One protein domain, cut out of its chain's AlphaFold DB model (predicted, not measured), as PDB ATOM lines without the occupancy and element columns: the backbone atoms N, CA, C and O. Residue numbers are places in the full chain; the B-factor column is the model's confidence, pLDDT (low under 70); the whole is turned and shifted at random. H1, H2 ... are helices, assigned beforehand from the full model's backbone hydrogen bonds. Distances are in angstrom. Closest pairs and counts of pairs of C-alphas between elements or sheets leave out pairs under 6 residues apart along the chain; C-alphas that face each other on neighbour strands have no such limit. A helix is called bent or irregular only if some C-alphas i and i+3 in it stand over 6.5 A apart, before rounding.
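AT A GLANCE: This is residues 29 to 77 and 110 to 157 of the 204 residues of an uncharacterized protein of Aulographum hederae CBS 113979 (UniProt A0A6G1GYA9). Two helical hairpins, H3b with H4 and H1 with H2, make an elongated up-and-down bundle, each helix running against the one before; H3a, the other arm of H3, touches no helix. The 97 printed residues, with four named helices, H1 to H4, are all helix by class. The whole is compact, radius of gyration of the C-alphas 13.3 A, spanning 40 by 26 by 20 A.

IN THESE COORDINATES: H3, residues 111 to 134, one helix by its hydrogen bonds, is bent, C-alphas 119 and 122 being 7.0 A apart: H3a ends at 119, H3b begins at 122. H4 is residues 139 to 155, 24.0 A; H2, 55 to 77, 33.8 A; H1, 29 to 51, 30.1 A, irregular, C-alphas 46 and 49 being 7.6 A apart. C-alpha 29 is at (478.784, 389.017, 387.570), C-alpha 155 at (475.807, 387.354, 392.154).

HOW THE PARTS SIT: H3b touches H4 at a shallow tilt of 25 degrees, closest C-alphas Val 133 and Ala 139, 4.0 A. H3b touches H2 at a steep 44 degrees. Every O i to N i+4 pair is within hydrogen-bond range in H2, H3a, H3b and H4, and 17 of 19 in H1.

THE WHOLE: Residues 78 to 109 are cut out, a C-alpha gap of 13.3 A; no printed residue is under 70 in pLDDT.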
ATOM      1  N   PRO A  29     478.888 388.697 386.149       76.81
ATOM      2  CA  PRO A  29     478.784 389.017 387.570       76.81
ATOM      3  C   PRO A  29     479.486 390.301 387.994       76.81
ATOM      4  O   PRO A  29     478.970 391.096 388.780       76.81
ATOM      5  N   LEU A  30     480.655 390.570 387.420       80.81
ATOM      6  CA  LEU A  30     481.440 391.744 387.772       80.81
ATOM      7  C   LEU A  30     480.769 393.038 387.285       80.81
ATOM      8  O   LEU A  30     480.746 394.043 387.997       80.81
ATOM      9  N   ARG A  31     480.174 393.018 386.084       85.81
ATOM     10  CA  ARG A  31     479.434 394.166 385.531       85.81
ATOM     11  C   ARG A  31     478.215 394.521 386.387       85.81
ATOM     12  O   ARG A  31     477.932 395.703 386.613       85.81
ATOM     13  N   ASP A  32     477.500 393.513 386.858       87.88
ATOM     14  CA  ASP A  32     476.291 393.692 387.657       87.88
ATOM     15  C   ASP A  32     476.621 394.200 389.068       87.88
ATOM     16  O   ASP A  32     475.948 395.103 389.585       87.88
ATOM     17  N   LEU A  33     477.743 393.750 389.635       89.31
ATOM     18  CA  LEU A  33     478.272 394.263 390.896       89.31
ATOM     19  C   LEU A  33     478.725 395.731 390.781       89.31
ATOM     20  O   LEU A  33     478.397 396.548 391.643       89.31
ATOM     21  N   HIS A  34     479.383 396.118 389.681       91.81
ATOM     22  CA  HIS A  34     479.717 397.523 389.394       91.81
ATOM     23  C   HIS A  34     478.476 398.416 389.263       91.81
ATOM     24  O   HIS A  34     478.461 399.552 389.753       91.81
ATOM     25  N   THR A  35     477.428 397.910 388.614       93.88
ATOM     26  CA  THR A  35     476.151 398.624 388.474       93.88
ATOM     27  C   THR A  35     475.527 398.858 389.849       93.88
ATOM     28  O   THR A  35     475.136 399.980 390.178       93.88
ATOM     29  N   THR A  36     475.527 397.824 390.691       92.88
ATOM     30  CA  THR A  36     475.043 397.900 392.072       92.88
ATOM     31  C   THR A  36     475.864 398.891 392.899       92.88
ATOM     32  O   THR A  36     475.295 399.753 393.565       92.88
ATOM     33  N   LEU A  37     477.198 398.869 392.798       94.75
ATOM     34  CA  LEU A  37     478.058 399.837 393.484       94.75
ATOM     35  C   LEU A  37     477.783 401.281 393.035       94.75
ATOM     36  O   LEU A  37     477.787 402.192 393.863       94.75
ATOM     37  N   THR A  38     477.511 401.500 391.748       95.81
ATOM     38  CA  THR A  38     477.173 402.829 391.212       95.81
ATOM     39  C   THR A  38     475.859 403.347 391.793       95.81
ATOM     40  O   THR A  38     475.794 404.493 392.239       95.81
ATOM     41  N   LEU A  39     474.836 402.492 391.879       95.44
ATOM     42  CA  LEU A  39     473.576 402.817 392.552       95.44
ATOM     43  C   LEU A  39     473.811 403.180 394.027       95.44
ATOM     44  O   LEU A  39     473.364 404.229 394.496       95.44
ATOM     45  N   LEU A  40     474.586 402.359 394.742       94.38
ATOM     46  CA  LEU A  40     474.950 402.608 396.138       94.38
ATOM     47  C   LEU A  40     475.756 403.913 396.288       94.38
ATOM     48  O   LEU A  40     475.615 404.596 397.297       94.38
ATOM     49  N   ASN A  41     476.587 404.293 395.305       94.56
ATOM     50  CA  ASN A  41     477.318 405.573 395.303       94.56
ATOM     51  C   ASN A  41     476.352 406.757 395.275       94.56
ATOM     52  O   ASN A  41     476.528 407.689 396.056       94.56
ATOM     53  N   GLY A  42     475.329 406.699 394.420       95.00
ATOM     54  CA  GLY A  42     474.319 407.751 394.330       95.00
ATOM     55  C   GLY A  42     473.520 407.911 395.624       95.00
ATOM     56  O   GLY A  42     473.308 409.029 396.091       95.00
ATOM     57  N   ILE A  43     473.136 406.795 396.254       93.31
ATOM     58  CA  ILE A  43     472.474 406.823 397.567       93.31
ATOM     59  C   ILE A  43     473.418 407.422 398.614       93.31
ATOM     60  O   ILE A  43     472.996 408.275 399.394       93.31
ATOM     61  N   TYR A  44     474.695 407.030 398.607       93.94
ATOM     62  CA  TYR A  44     475.673 407.489 399.586       93.94
ATOM     63  C   TYR A  44     475.861 409.011 399.556       93.94
ATOM     64  O   TYR A  44     475.735 409.671 400.583       93.94
ATOM     65  N   THR A  45     476.125 409.594 398.387       92.56
ATOM     66  CA  THR A  45     476.401 411.036 398.292       92.56
ATOM     67  C   THR A  45     475.187 411.885 398.649       92.56
ATOM     68  O   THR A  45     475.336 412.905 399.318       92.56
ATOM     69  N   ARG A  46     473.978 411.449 398.275       92.12
ATOM     70  CA  ARG A  46     472.737 412.177 398.575       92.12
ATOM     71  C   ARG A  46     472.363 412.142 400.059       92.12
ATOM     72  O   ARG A  46     471.838 413.124 400.572       92.12
ATOM     73  N   ASN A  47     472.623 411.028 400.741       90.19
ATOM     74  CA  ASN A  47     472.066 410.758 402.071       90.19
ATOM     75  C   ASN A  47     473.092 410.872 403.216       90.19
ATOM     76  O   ASN A  47     472.692 410.871 404.381       90.19
ATOM     77  N   LYS A  48     474.397 411.032 402.919       88.69
ATOM     78  CA  LYS A  48     475.469 411.072 403.939       88.69
ATOM     79  C   LYS A  48     475.218 412.118 405.016       88.69
ATOM     80  O   LYS A  48     475.312 411.818 406.200       88.69
ATOM     81  N   ASN A  49     474.862 413.334 404.622       89.25
ATOM     82  CA  ASN A  49     474.745 414.440 405.572       89.25
ATOM     83  C   ASN A  49     473.514 414.318 406.479       89.25
ATOM     84  O   ASN A  49     473.567 414.740 407.630       89.25
ATOM     85  N   GLN A  50     472.437 413.711 405.978       89.62
ATOM     86  CA  GLN A  50     471.178 413.552 406.711       89.62
ATOM     87  C   GLN A  50     471.220 412.358 407.669       89.62
ATOM     88  O   GLN A  50     470.682 412.430 408.769       89.62
ATOM     89  N   HIS A  51     471.906 411.281 407.282       90.69
ATOM     90  CA  HIS A  51     471.777 409.992 407.960       90.69
ATOM     91  C   HIS A  51     473.072 409.457 408.566       90.69
ATOM     92  O   HIS A  51     473.070 408.356 409.102       90.69
ATOM     93  N   ARG A  52     474.168 410.232 408.587       89.62
ATOM     94  CA  ARG A  52     475.471 409.789 409.136       89.62
ATOM     95  C   ARG A  52     475.425 409.162 410.536       89.62
ATOM     96  O   ARG A  52     476.296 408.361 410.850       89.62
ATOM     97  N   ARG A  53     474.457 409.544 411.381       89.19
ATOM     98  CA  ARG A  53     474.314 409.034 412.762       89.19
ATOM     99  C   ARG A  53     473.298 407.895 412.890       89.19
ATOM    100  O   ARG A  53     473.162 407.340 413.973       89.19
ATOM    101  N   SER A  54     472.574 407.559 411.826       89.44
ATOM    102  CA  SER A  54     471.563 406.507 411.849       89.44
ATOM    103  C   SER A  54     472.217 405.121 411.830       89.44
ATOM    104  O   SER A  54     473.217 404.899 411.150       89.44
ATOM    105  N   ILE A  55     471.625 404.160 412.538       88.75
ATOM    106  CA  ILE A  55     472.144 402.783 412.633       88.75
ATOM    107  C   ILE A  55     472.206 402.126 411.249       88.75
ATOM    108  O   ILE A  55     473.239 401.583 410.853       88.75
ATOM    109  N   TRP A  56     471.143 402.271 410.456       91.62
ATOM    110  CA  TRP A  56     471.097 401.741 409.092       91.62
ATOM    111  C   TRP A  56     472.192 402.318 408.187       91.62
ATOM    112  O   TRP A  56     472.675 401.624 407.294       91.62
ATOM    113  N   TRP A  57     472.649 403.549 408.445       93.62
ATOM    114  CA  TRP A  57     473.728 404.172 407.682       93.62
ATOM    115  C   TRP A  57     475.074 403.490 407.913       93.62
ATOM    116  O   TRP A  57     475.858 403.340 406.972       93.62
ATOM    117  N   ARG A  58     475.344 403.037 409.146       92.12
ATOM    118  CA  ARG A  58     476.535 402.232 409.459       92.12
ATOM    119  C   ARG A  58     476.511 400.922 408.680       92.12
ATOM    120  O   ARG A  58     477.486 400.605 408.003       92.12
ATOM    121  N   HIS A  59     475.386 400.205 408.715       92.94
ATOM    122  CA  HIS A  59     475.218 398.945 407.983       92.94
ATOM    123  C   HIS A  59     475.330 399.137 406.469       92.94
ATOM    124  O   HIS A  59     476.058 398.399 405.810       92.94
ATOM    125  N   PHE A  60     474.699 400.178 405.926       94.75
ATOM    126  CA  PHE A  60     474.821 400.561 404.523       94.75
ATOM    127  C   PHE A  60     476.268 400.890 404.131       94.75
ATOM    128  O   PHE A  60     476.757 400.420 403.104       94.75
ATOM    129  N   SER A  61     476.970 401.674 404.949       92.94
ATOM    130  CA  SER A  61     478.358 402.063 404.689       92.94
ATOM    131  C   SER A  61     479.298 400.859 404.715       92.94
ATOM    132  O   SER A  61     480.166 400.757 403.849       92.94
ATOM    133  N   ALA A  62     479.100 399.933 405.659       92.44
ATOM    134  CA  ALA A  62     479.842 398.679 405.728       92.44
ATOM    135  C   ALA A  62     479.577 397.804 404.494       92.44
ATOM    136  O   ALA A  62     480.515 397.466 403.778       92.44
ATOM    137  N   TYR A  63     478.307 397.538 404.175       94.31
ATOM    138  CA  TYR A  63     477.889 396.779 402.990       94.31
ATOM    139  C   TYR A  63     478.518 397.321 401.696       94.31
ATOM    140  O   TYR A  63     479.127 396.596 400.910       94.31
ATOM    141  N   ARG A  64     478.449 398.641 401.513       94.56
ATOM    142  CA  ARG A  64     479.052 399.363 400.391       94.56
ATOM    143  C   ARG A  64     480.574 399.199 400.317       94.56
ATOM    144  O   ARG A  64     481.103 399.082 399.213       94.56
ATOM    145  N   LYS A  65     481.277 399.260 401.456       92.12
ATOM    146  CA  LYS A  65     482.732 399.042 401.525       92.12
ATOM    147  C   LYS A  65     483.065 397.607 401.112       92.12
ATOM    148  O   LYS A  65     483.814 397.439 400.159       92.12
ATOM    149  N   CYS A  66     482.379 396.619 401.680       91.88
ATOM    150  CA  CYS A  66     482.576 395.212 401.340       91.88
ATOM    151  C   CYS A  66     482.394 394.922 399.837       91.88
ATOM    152  O   CYS A  66     483.222 394.242 399.241       91.88
ATOM    153  N   ILE A  67     481.366 395.483 399.186       91.62
ATOM    154  CA  ILE A  67     481.186 395.332 397.728       91.62
ATOM    155  C   ILE A  67     482.362 395.924 396.946       91.62
ATOM    156  O   ILE A  67     482.830 395.328 395.975       91.62
ATOM    157  N   ARG A  68     482.833 397.111 397.342       92.50
ATOM    158  CA  ARG A  68     483.973 397.762 396.688       92.50
ATOM    159  C   ARG A  68     485.234 396.915 396.819       92.50
ATOM    160  O   ARG A  68     485.957 396.777 395.836       92.50
ATOM    161  N   ASP A  69     485.461 396.344 397.994       90.69
ATOM    162  CA  ASP A  69     486.640 395.529 398.274       90.69
ATOM    163  C   ASP A  69     486.630 394.247 397.432       90.69
ATOM    164  O   ASP A  69     487.646 393.906 396.827       90.69
ATOM    165  N   ILE A  70     485.467 393.602 397.264       89.31
ATOM    166  CA  ILE A  70     485.308 392.449 396.359       89.31
ATOM    167  C   ILE A  70     485.637 392.828 394.908       89.31
ATOM    168  O   ILE A  70     486.397 392.134 394.225       89.31
ATOM    169  N   ILE A  71     485.097 393.947 394.419       89.62
ATOM    170  CA  ILE A  71     485.388 394.440 393.063       89.62
ATOM    171  C   ILE A  71     486.892 394.711 392.903       89.62
ATOM    172  O   ILE A  71     487.493 394.337 391.894       89.62
ATOM    173  N   PHE A  72     487.520 395.335 393.899       89.38
ATOM    174  CA  PHE A  72     488.947 395.638 393.868       89.38
ATOM    175  C   PHE A  72     489.809 394.368 393.857       89.38
ATOM    176  O   PHE A  72     490.726 394.250 393.037       89.38
ATOM    177  N   HIS A  73     489.481 393.388 394.702       87.38
ATOM    178  CA  HIS A  73     490.192 392.115 394.775       87.38
ATOM    179  C   HIS A  73     490.079 391.330 393.458       87.38
ATOM    180  O   HIS A  73     491.086 390.878 392.913       87.38
ATOM    181  N   SER A  74     488.882 391.271 392.865       83.88
ATOM    182  CA  SER A  74     488.663 390.606 391.568       83.88
ATOM    183  C   SER A  74     489.405 391.281 390.398       83.88
ATOM    184  O   SER A  74     489.916 390.603 389.498       83.88
ATOM    185  N   THR A  75     489.539 392.610 390.426       83.06
ATOM    186  CA  THR A  75     490.294 393.379 389.419       83.06
ATOM    187  C   THR A  75     491.807 393.171 389.558       83.06
ATOM    188  O   THR A  75     492.519 393.039 388.557       83.06
ATOM    189  N   THR A  76     492.300 393.098 390.797       80.62
ATOM    190  CA  THR A  76     493.726 392.915 391.108       80.62
ATOM    191  C   THR A  76     494.220 391.535 390.675       80.62
ATOM    192  O   THR A  76     495.217 391.440 389.957       80.62
ATOM    193  N   THR A  77     493.476 390.471 390.996       70.06
ATOM    194  CA  THR A  77     493.804 389.092 390.587       70.06
ATOM    195  C   THR A  77     493.884 388.940 389.065       70.06
ATOM    196  O   THR A  77     494.730 388.212 388.552       70.06
ATOM    197  N   ASN A 110     486.045 383.094 398.170       86.44
ATOM    198  CA  ASN A 110     486.270 381.720 398.617       86.44
ATOM    199  C   ASN A 110     485.031 381.177 399.346       86.44
ATOM    200  O   ASN A 110     484.278 381.936 399.957       86.44
ATOM    201  N   ASP A 111     484.830 379.859 399.357       84.19
ATOM    202  CA  ASP A 111     483.624 379.268 399.962       84.19
ATOM    203  C   ASP A 111     483.521 379.525 401.477       84.19
ATOM    204  O   ASP A 111     482.432 379.772 401.994       84.19
ATOM    205  N   ALA A 112     484.656 379.595 402.184       84.81
ATOM    206  CA  ALA A 112     484.695 379.992 403.594       84.81
ATOM    207  C   ALA A 112     484.237 381.448 403.815       84.81
ATOM    208  O   ALA A 112     483.537 381.749 404.783       84.81
ATOM    209  N   GLU A 113     484.600 382.354 402.904       84.94
ATOM    210  CA  GLU A 113     484.186 383.757 402.963       84.94
ATOM    211  C   GLU A 113     482.693 383.892 402.652       84.94
ATOM    212  O   GLU A 113     481.988 384.603 403.366       84.94
ATOM    213  N   LYS A 114     482.179 383.158 401.654       86.81
ATOM    214  CA  LYS A 114     480.736 383.106 401.368       86.81
ATOM    215  C   LYS A 114     479.943 382.642 402.588       86.81
ATOM    216  O   LYS A 114     478.944 383.268 402.935       86.81
ATOM    217  N   HIS A 115     480.415 381.600 403.274       86.44
ATOM    218  CA  HIS A 115     479.779 381.102 404.494       86.44
ATOM    219  C   HIS A 115     479.788 382.154 405.618       86.44
ATOM    220  O   HIS A 115     478.774 382.370 406.279       86.44
ATOM    221  N   PHE A 116     480.896 382.881 405.808       88.25
ATOM    222  CA  PHE A 116     480.944 383.987 406.772       88.25
ATOM    223  C   PHE A 116     479.935 385.099 406.440       88.25
ATOM    224  O   PHE A 116     479.234 385.596 407.326       88.25
ATOM    225  N   TRP A 117     479.828 385.466 405.162       89.75
ATOM    226  CA  TRP A 117     478.854 386.452 404.702       89.75
ATOM    227  C   TRP A 117     477.417 386.004 404.975       89.75
ATOM    228  O   TRP A 117     476.652 386.788 405.543       89.75
ATOM    229  N   ALA A 118     477.081 384.755 404.638       88.31
ATOM    230  CA  ALA A 118     475.765 384.163 404.876       88.31
ATOM    231  C   ALA A 118     475.384 384.170 406.362       88.31
ATOM    232  O   ALA A 118     474.276 384.556 406.716       88.31
ATOM    233  N   GLN A 119     476.318 383.786 407.237       88.56
ATOM    234  CA  GLN A 119     476.050 383.595 408.663       88.56
ATOM    235  C   GLN A 119     476.025 384.899 409.468       88.56
ATOM    236  O   GLN A 119     475.283 385.015 410.444       88.56
ATOM    237  N   LYS A 120     476.874 385.879 409.127       89.31
ATOM    238  CA  LYS A 120     477.119 387.042 410.002       89.31
ATOM    239  C   LYS A 120     476.782 388.385 409.378       89.31
ATOM    240  O   LYS A 120     476.244 389.241 410.078       89.31
ATOM    241  N   LEU A 121     477.113 388.608 408.109       90.69
ATOM    242  CA  LEU A 121     476.987 389.933 407.497       90.69
ATOM    243  C   LEU A 121     475.596 390.160 406.905       90.69
ATOM    244  O   LEU A 121     474.938 391.150 407.235       90.69
ATOM    245  N   VAL A 122     475.129 389.222 406.077       91.81
ATOM    246  CA  VAL A 122     473.854 389.347 405.364       91.81
ATOM    247  C   VAL A 122     472.662 389.462 406.321       91.81
ATOM    248  O   VAL A 122     471.876 390.390 406.127       91.81
ATOM    249  N   PRO A 123     472.530 388.652 407.394       92.88
ATOM    250  CA  PRO A 123     471.406 388.778 408.324       92.88
ATOM    251  C   PRO A 123     471.368 390.135 409.039       92.88
ATOM    252  O   PRO A 123     470.298 390.721 409.203       92.88
ATOM    253  N   LYS A 124     472.535 390.680 409.412       90.56
ATOM    254  CA  LYS A 124     472.641 391.995 410.067       90.56
ATOM    255  C   LYS A 124     472.206 393.122 409.135       90.56
ATOM    256  O   LYS A 124     471.418 393.983 409.523       90.56
ATOM    257  N   TRP A 125     472.697 393.112 407.895       93.94
ATOM    258  CA  TRP A 125     472.305 394.102 406.891       93.94
ATOM    259  C   TRP A 125     470.831 393.977 406.525       93.94
ATOM    260  O   TRP A 125     470.128 394.984 406.494       93.94
ATOM    261  N   TYR A 126     470.344 392.751 406.332       94.81
ATOM    262  CA  TYR A 126     468.942 392.486 406.043       94.81
ATOM    263  C   TYR A 126     468.031 392.998 407.159       94.81
ATOM    264  O   TYR A 126     467.106 393.747 406.868       94.81
ATOM    265  N   ARG A 127     468.309 392.685 408.432       94.06
ATOM    266  CA  ARG A 127     467.511 393.182 409.565       94.06
ATOM    267  C   ARG A 127     467.452 394.710 409.582       94.06
ATOM    268  O   ARG A 127     466.366 395.272 409.691       94.06
ATOM    269  N   SER A 128     468.595 395.379 409.427       93.25
ATOM    270  CA  SER A 128     468.644 396.844 409.440       93.25
ATOM    271  C   SER A 128     467.908 397.478 408.252       93.25
ATOM    272  O   SER A 128     467.206 398.474 408.419       93.25
ATOM    273  N   PHE A 129     468.021 396.903 407.054       95.12
ATOM    274  CA  PHE A 129     467.318 397.415 405.875       95.12
ATOM    275  C   PHE A 129     465.819 397.106 405.918       95.12
ATOM    276  O   PHE A 129     465.025 397.947 405.512       95.12
ATOM    277  N   SER A 130     465.415 395.963 406.469       94.50
ATOM    278  CA  SER A 130     464.005 395.610 406.666       94.50
ATOM    279  C   SER A 130     463.322 396.514 407.697       94.50
ATOM    280  O   SER A 130     462.173 396.896 407.501       94.50
ATOM    281  N   GLN A 131     464.035 396.949 408.742       94.38
ATOM    282  CA  GLN A 131     463.544 398.010 409.633       94.38
ATOM    283  C   GLN A 131     463.313 399.326 408.874       94.38
ATOM    284  O   GLN A 131     462.313 399.998 409.101       94.38
ATOM    285  N   LEU A 132     464.194 399.668 407.928       93.69
ATOM    286  CA  LEU A 132     464.027 400.853 407.081       93.69
ATOM    287  C   LEU A 132     462.837 400.729 406.115       93.69
ATOM    288  O   LEU A 132     462.238 401.736 405.759       93.69
ATOM    289  N   VAL A 133     462.496 399.507 405.688       96.00
ATOM    290  CA  VAL A 133     461.283 399.220 404.901       96.00
ATOM    291  C   VAL A 133     460.020 399.418 405.736       96.00
ATOM    292  O   VAL A 133     459.027 399.926 405.220       96.00
ATOM    293  N   ALA A 134     460.058 399.027 407.010       95.12
ATOM    294  CA  ALA A 134     458.938 399.190 407.929       95.12
ATOM    295  C   ALA A 134     458.647 400.668 408.257       95.12
ATOM    296  O   ALA A 134     457.511 401.003 408.587       95.12
ATOM    297  N   ASP A 135     459.642 401.553 408.137       93.88
ATOM    298  CA  ASP A 135     459.454 402.996 408.281       93.88
ATOM    299  C   ASP A 135     458.943 403.625 406.965       93.88
ATOM    300  O   ASP A 135     459.685 403.690 405.977       93.88
ATOM    301  N   PRO A 136     457.703 404.153 406.919       91.19
ATOM    302  CA  PRO A 136     457.119 404.700 405.696       91.19
ATOM    303  C   PRO A 136     457.890 405.901 405.128       91.19
ATOM    304  O   PRO A 136     457.811 406.152 403.925       91.19
ATOM    305  N   GLN A 137     458.652 406.637 405.947       92.00
ATOM    306  CA  GLN A 137     459.428 407.791 405.480       92.00
ATOM    307  C   GLN A 137     460.631 407.373 404.629       92.00
ATOM    308  O   GLN A 137     461.056 408.114 403.739       92.00
ATOM    309  N   PHE A 138     461.161 406.174 404.873       91.19
ATOM    310  CA  PHE A 138     462.372 405.666 404.230       91.19
ATOM    311  C   PHE A 138     462.159 404.363 403.459       91.19
ATOM    312  O   PHE A 138     463.103 403.873 402.829       91.19
ATOM    313  N   ALA A 139     460.926 403.849 403.418       93.12
ATOM    314  CA  ALA A 139     460.568 402.585 402.787       93.12
ATOM    315  C   ALA A 139     461.091 402.456 401.351       93.12
ATOM    316  O   ALA A 139     461.585 401.402 400.958       93.12
ATOM    317  N   GLY A 140     461.069 403.546 400.575       95.31
ATOM    318  CA  GLY A 140     461.617 403.560 399.218       95.31
ATOM    319  C   GLY A 140     463.110 403.216 399.160       95.31
ATOM    320  O   GLY A 140     463.518 402.380 398.354       95.31
ATOM    321  N   ILE A 141     463.932 403.812 400.033       94.19
ATOM    322  CA  ILE A 141     465.367 403.492 400.120       94.19
ATOM    323  C   ILE A 141     465.543 402.080 400.681       94.19
ATOM    324  O   ILE A 141     466.328 401.311 400.129       94.19
ATOM    325  N   GLY A 142     464.784 401.714 401.719       95.25
ATOM    326  CA  GLY A 142     464.805 400.376 402.312       95.25
ATOM    327  C   GLY A 142     464.589 399.272 401.276       95.25
ATOM    328  O   GLY A 142     465.403 398.356 401.173       95.25
ATOM    329  N   MET A 143     463.562 399.403 400.432       95.81
ATOM    330  CA  MET A 143     463.249 398.421 399.390       95.81
ATOM    331  C   MET A 143     464.369 398.305 398.356       95.81
ATOM    332  O   MET A 143     464.728 397.198 397.957       95.81
ATOM    333  N   VAL A 144     464.969 399.430 397.953       96.00
ATOM    334  CA  VAL A 144     466.121 399.428 397.036       96.00
ATOM    335  C   VAL A 144     467.324 398.723 397.666       96.00
ATOM    336  O   VAL A 144     468.002 397.951 396.986       96.00
ATOM    337  N   LEU A 145     467.586 398.945 398.956       96.00
ATOM    338  CA  LEU A 145     468.696 398.303 399.660       96.00
ATOM    339  C   LEU A 145     468.484 396.794 399.798       96.00
ATOM    340  O   LEU A 145     469.391 396.042 399.439       96.00
ATOM    341  N   VAL A 146     467.298 396.347 400.222       95.25
ATOM    342  CA  VAL A 146     466.952 394.917 400.314       95.25
ATOM    343  C   VAL A 146     467.030 394.244 398.941       95.25
ATOM    344  O   VAL A 146     467.646 393.187 398.812       95.25
ATOM    345  N   ALA A 147     466.496 394.878 397.894       95.44
ATOM    346  CA  ALA A 147     466.589 394.359 396.531       95.44
ATOM    347  C   ALA A 147     468.047 394.260 396.048       95.44
ATOM    348  O   ALA A 147     468.438 393.269 395.433       95.44
ATOM    349  N   SER A 148     468.873 395.267 396.352       95.19
ATOM    350  CA  SER A 148     470.296 395.237 396.008       95.19
ATOM    351  C   SER A 148     471.045 394.135 396.758       95.19
ATOM    352  O   SER A 148     471.886 393.469 396.163       95.19
ATOM    353  N   LEU A 149     470.713 393.913 398.033       93.94
ATOM    354  CA  LEU A 149     471.316 392.875 398.862       93.94
ATOM    355  C   LEU A 149     470.992 391.491 398.299       93.94
ATOM    356  O   LEU A 149     471.902 390.690 398.107       93.94
ATOM    357  N   ALA A 150     469.727 391.246 397.948       92.44
ATOM    358  CA  ALA A 150     469.308 390.007 397.298       92.44
ATOM    359  C   ALA A 150     470.062 389.777 395.979       92.44
ATOM    360  O   ALA A 150     470.568 388.683 395.735       92.44
ATOM    361  N   ARG A 151     470.212 390.822 395.155       91.44
ATOM    362  CA  ARG A 151     470.985 390.732 393.910       91.44
ATOM    363  C   ARG A 151     472.443 390.350 394.168       91.44
ATOM    364  O   ARG A 151     472.961 389.479 393.482       91.44
ATOM    365  N   VAL A 152     473.098 390.975 395.145       90.62
ATOM    366  CA  VAL A 152     474.510 390.703 395.467       90.62
ATOM    367  C   VAL A 152     474.704 389.295 396.015       90.62
ATOM    368  O   VAL A 152     475.676 388.643 395.658       90.62
ATOM    369  N   VAL A 153     473.775 388.795 396.827       90.19
ATOM    370  CA  VAL A 153     473.797 387.409 397.313       90.19
ATOM    371  C   VAL A 153     473.771 386.415 396.151       90.19
ATOM    372  O   VAL A 153     474.595 385.500 396.121       90.19
ATOM    373  N   VAL A 154     472.880 386.627 395.174       89.31
ATOM    374  CA  VAL A 154     472.796 385.791 393.966       89.31
ATOM    375  C   VAL A 154     474.081 385.896 393.143       89.31
ATOM    376  O   VAL A 154     474.626 384.877 392.732       89.31
ATOM    377  N   GLU A 155     474.600 387.109 392.953       87.31
ATOM    378  CA  GLU A 155     475.807 387.354 392.154       87.31
ATOM    379  C   GLU A 155     477.076 386.743 392.764       87.31
ATOM    380  O   GLU A 155     477.970 386.282 392.057       87.31
ATOM    381  N   LEU A 156     477.163 386.728 394.095       85.56
ATOM    382  CA  LEU A 156     478.272 386.115 394.826       85.56
ATOM    383  C   LEU A 156     478.096 384.597 395.000       85.56
ATOM    384  O   LEU A 156     479.015 383.932 395.484       85.56
ATOM    385  N   GLY A 157     476.937 384.048 394.618       84.81
ATOM    386  CA  GLY A 157     476.595 382.642 394.822       84.81
ATOM    387  C   GLY A 157     476.600 382.254 396.301       84.81
ATOM    388  O   GLY A 157     477.075 381.172 396.649       84.81
TER     389      GLY A 157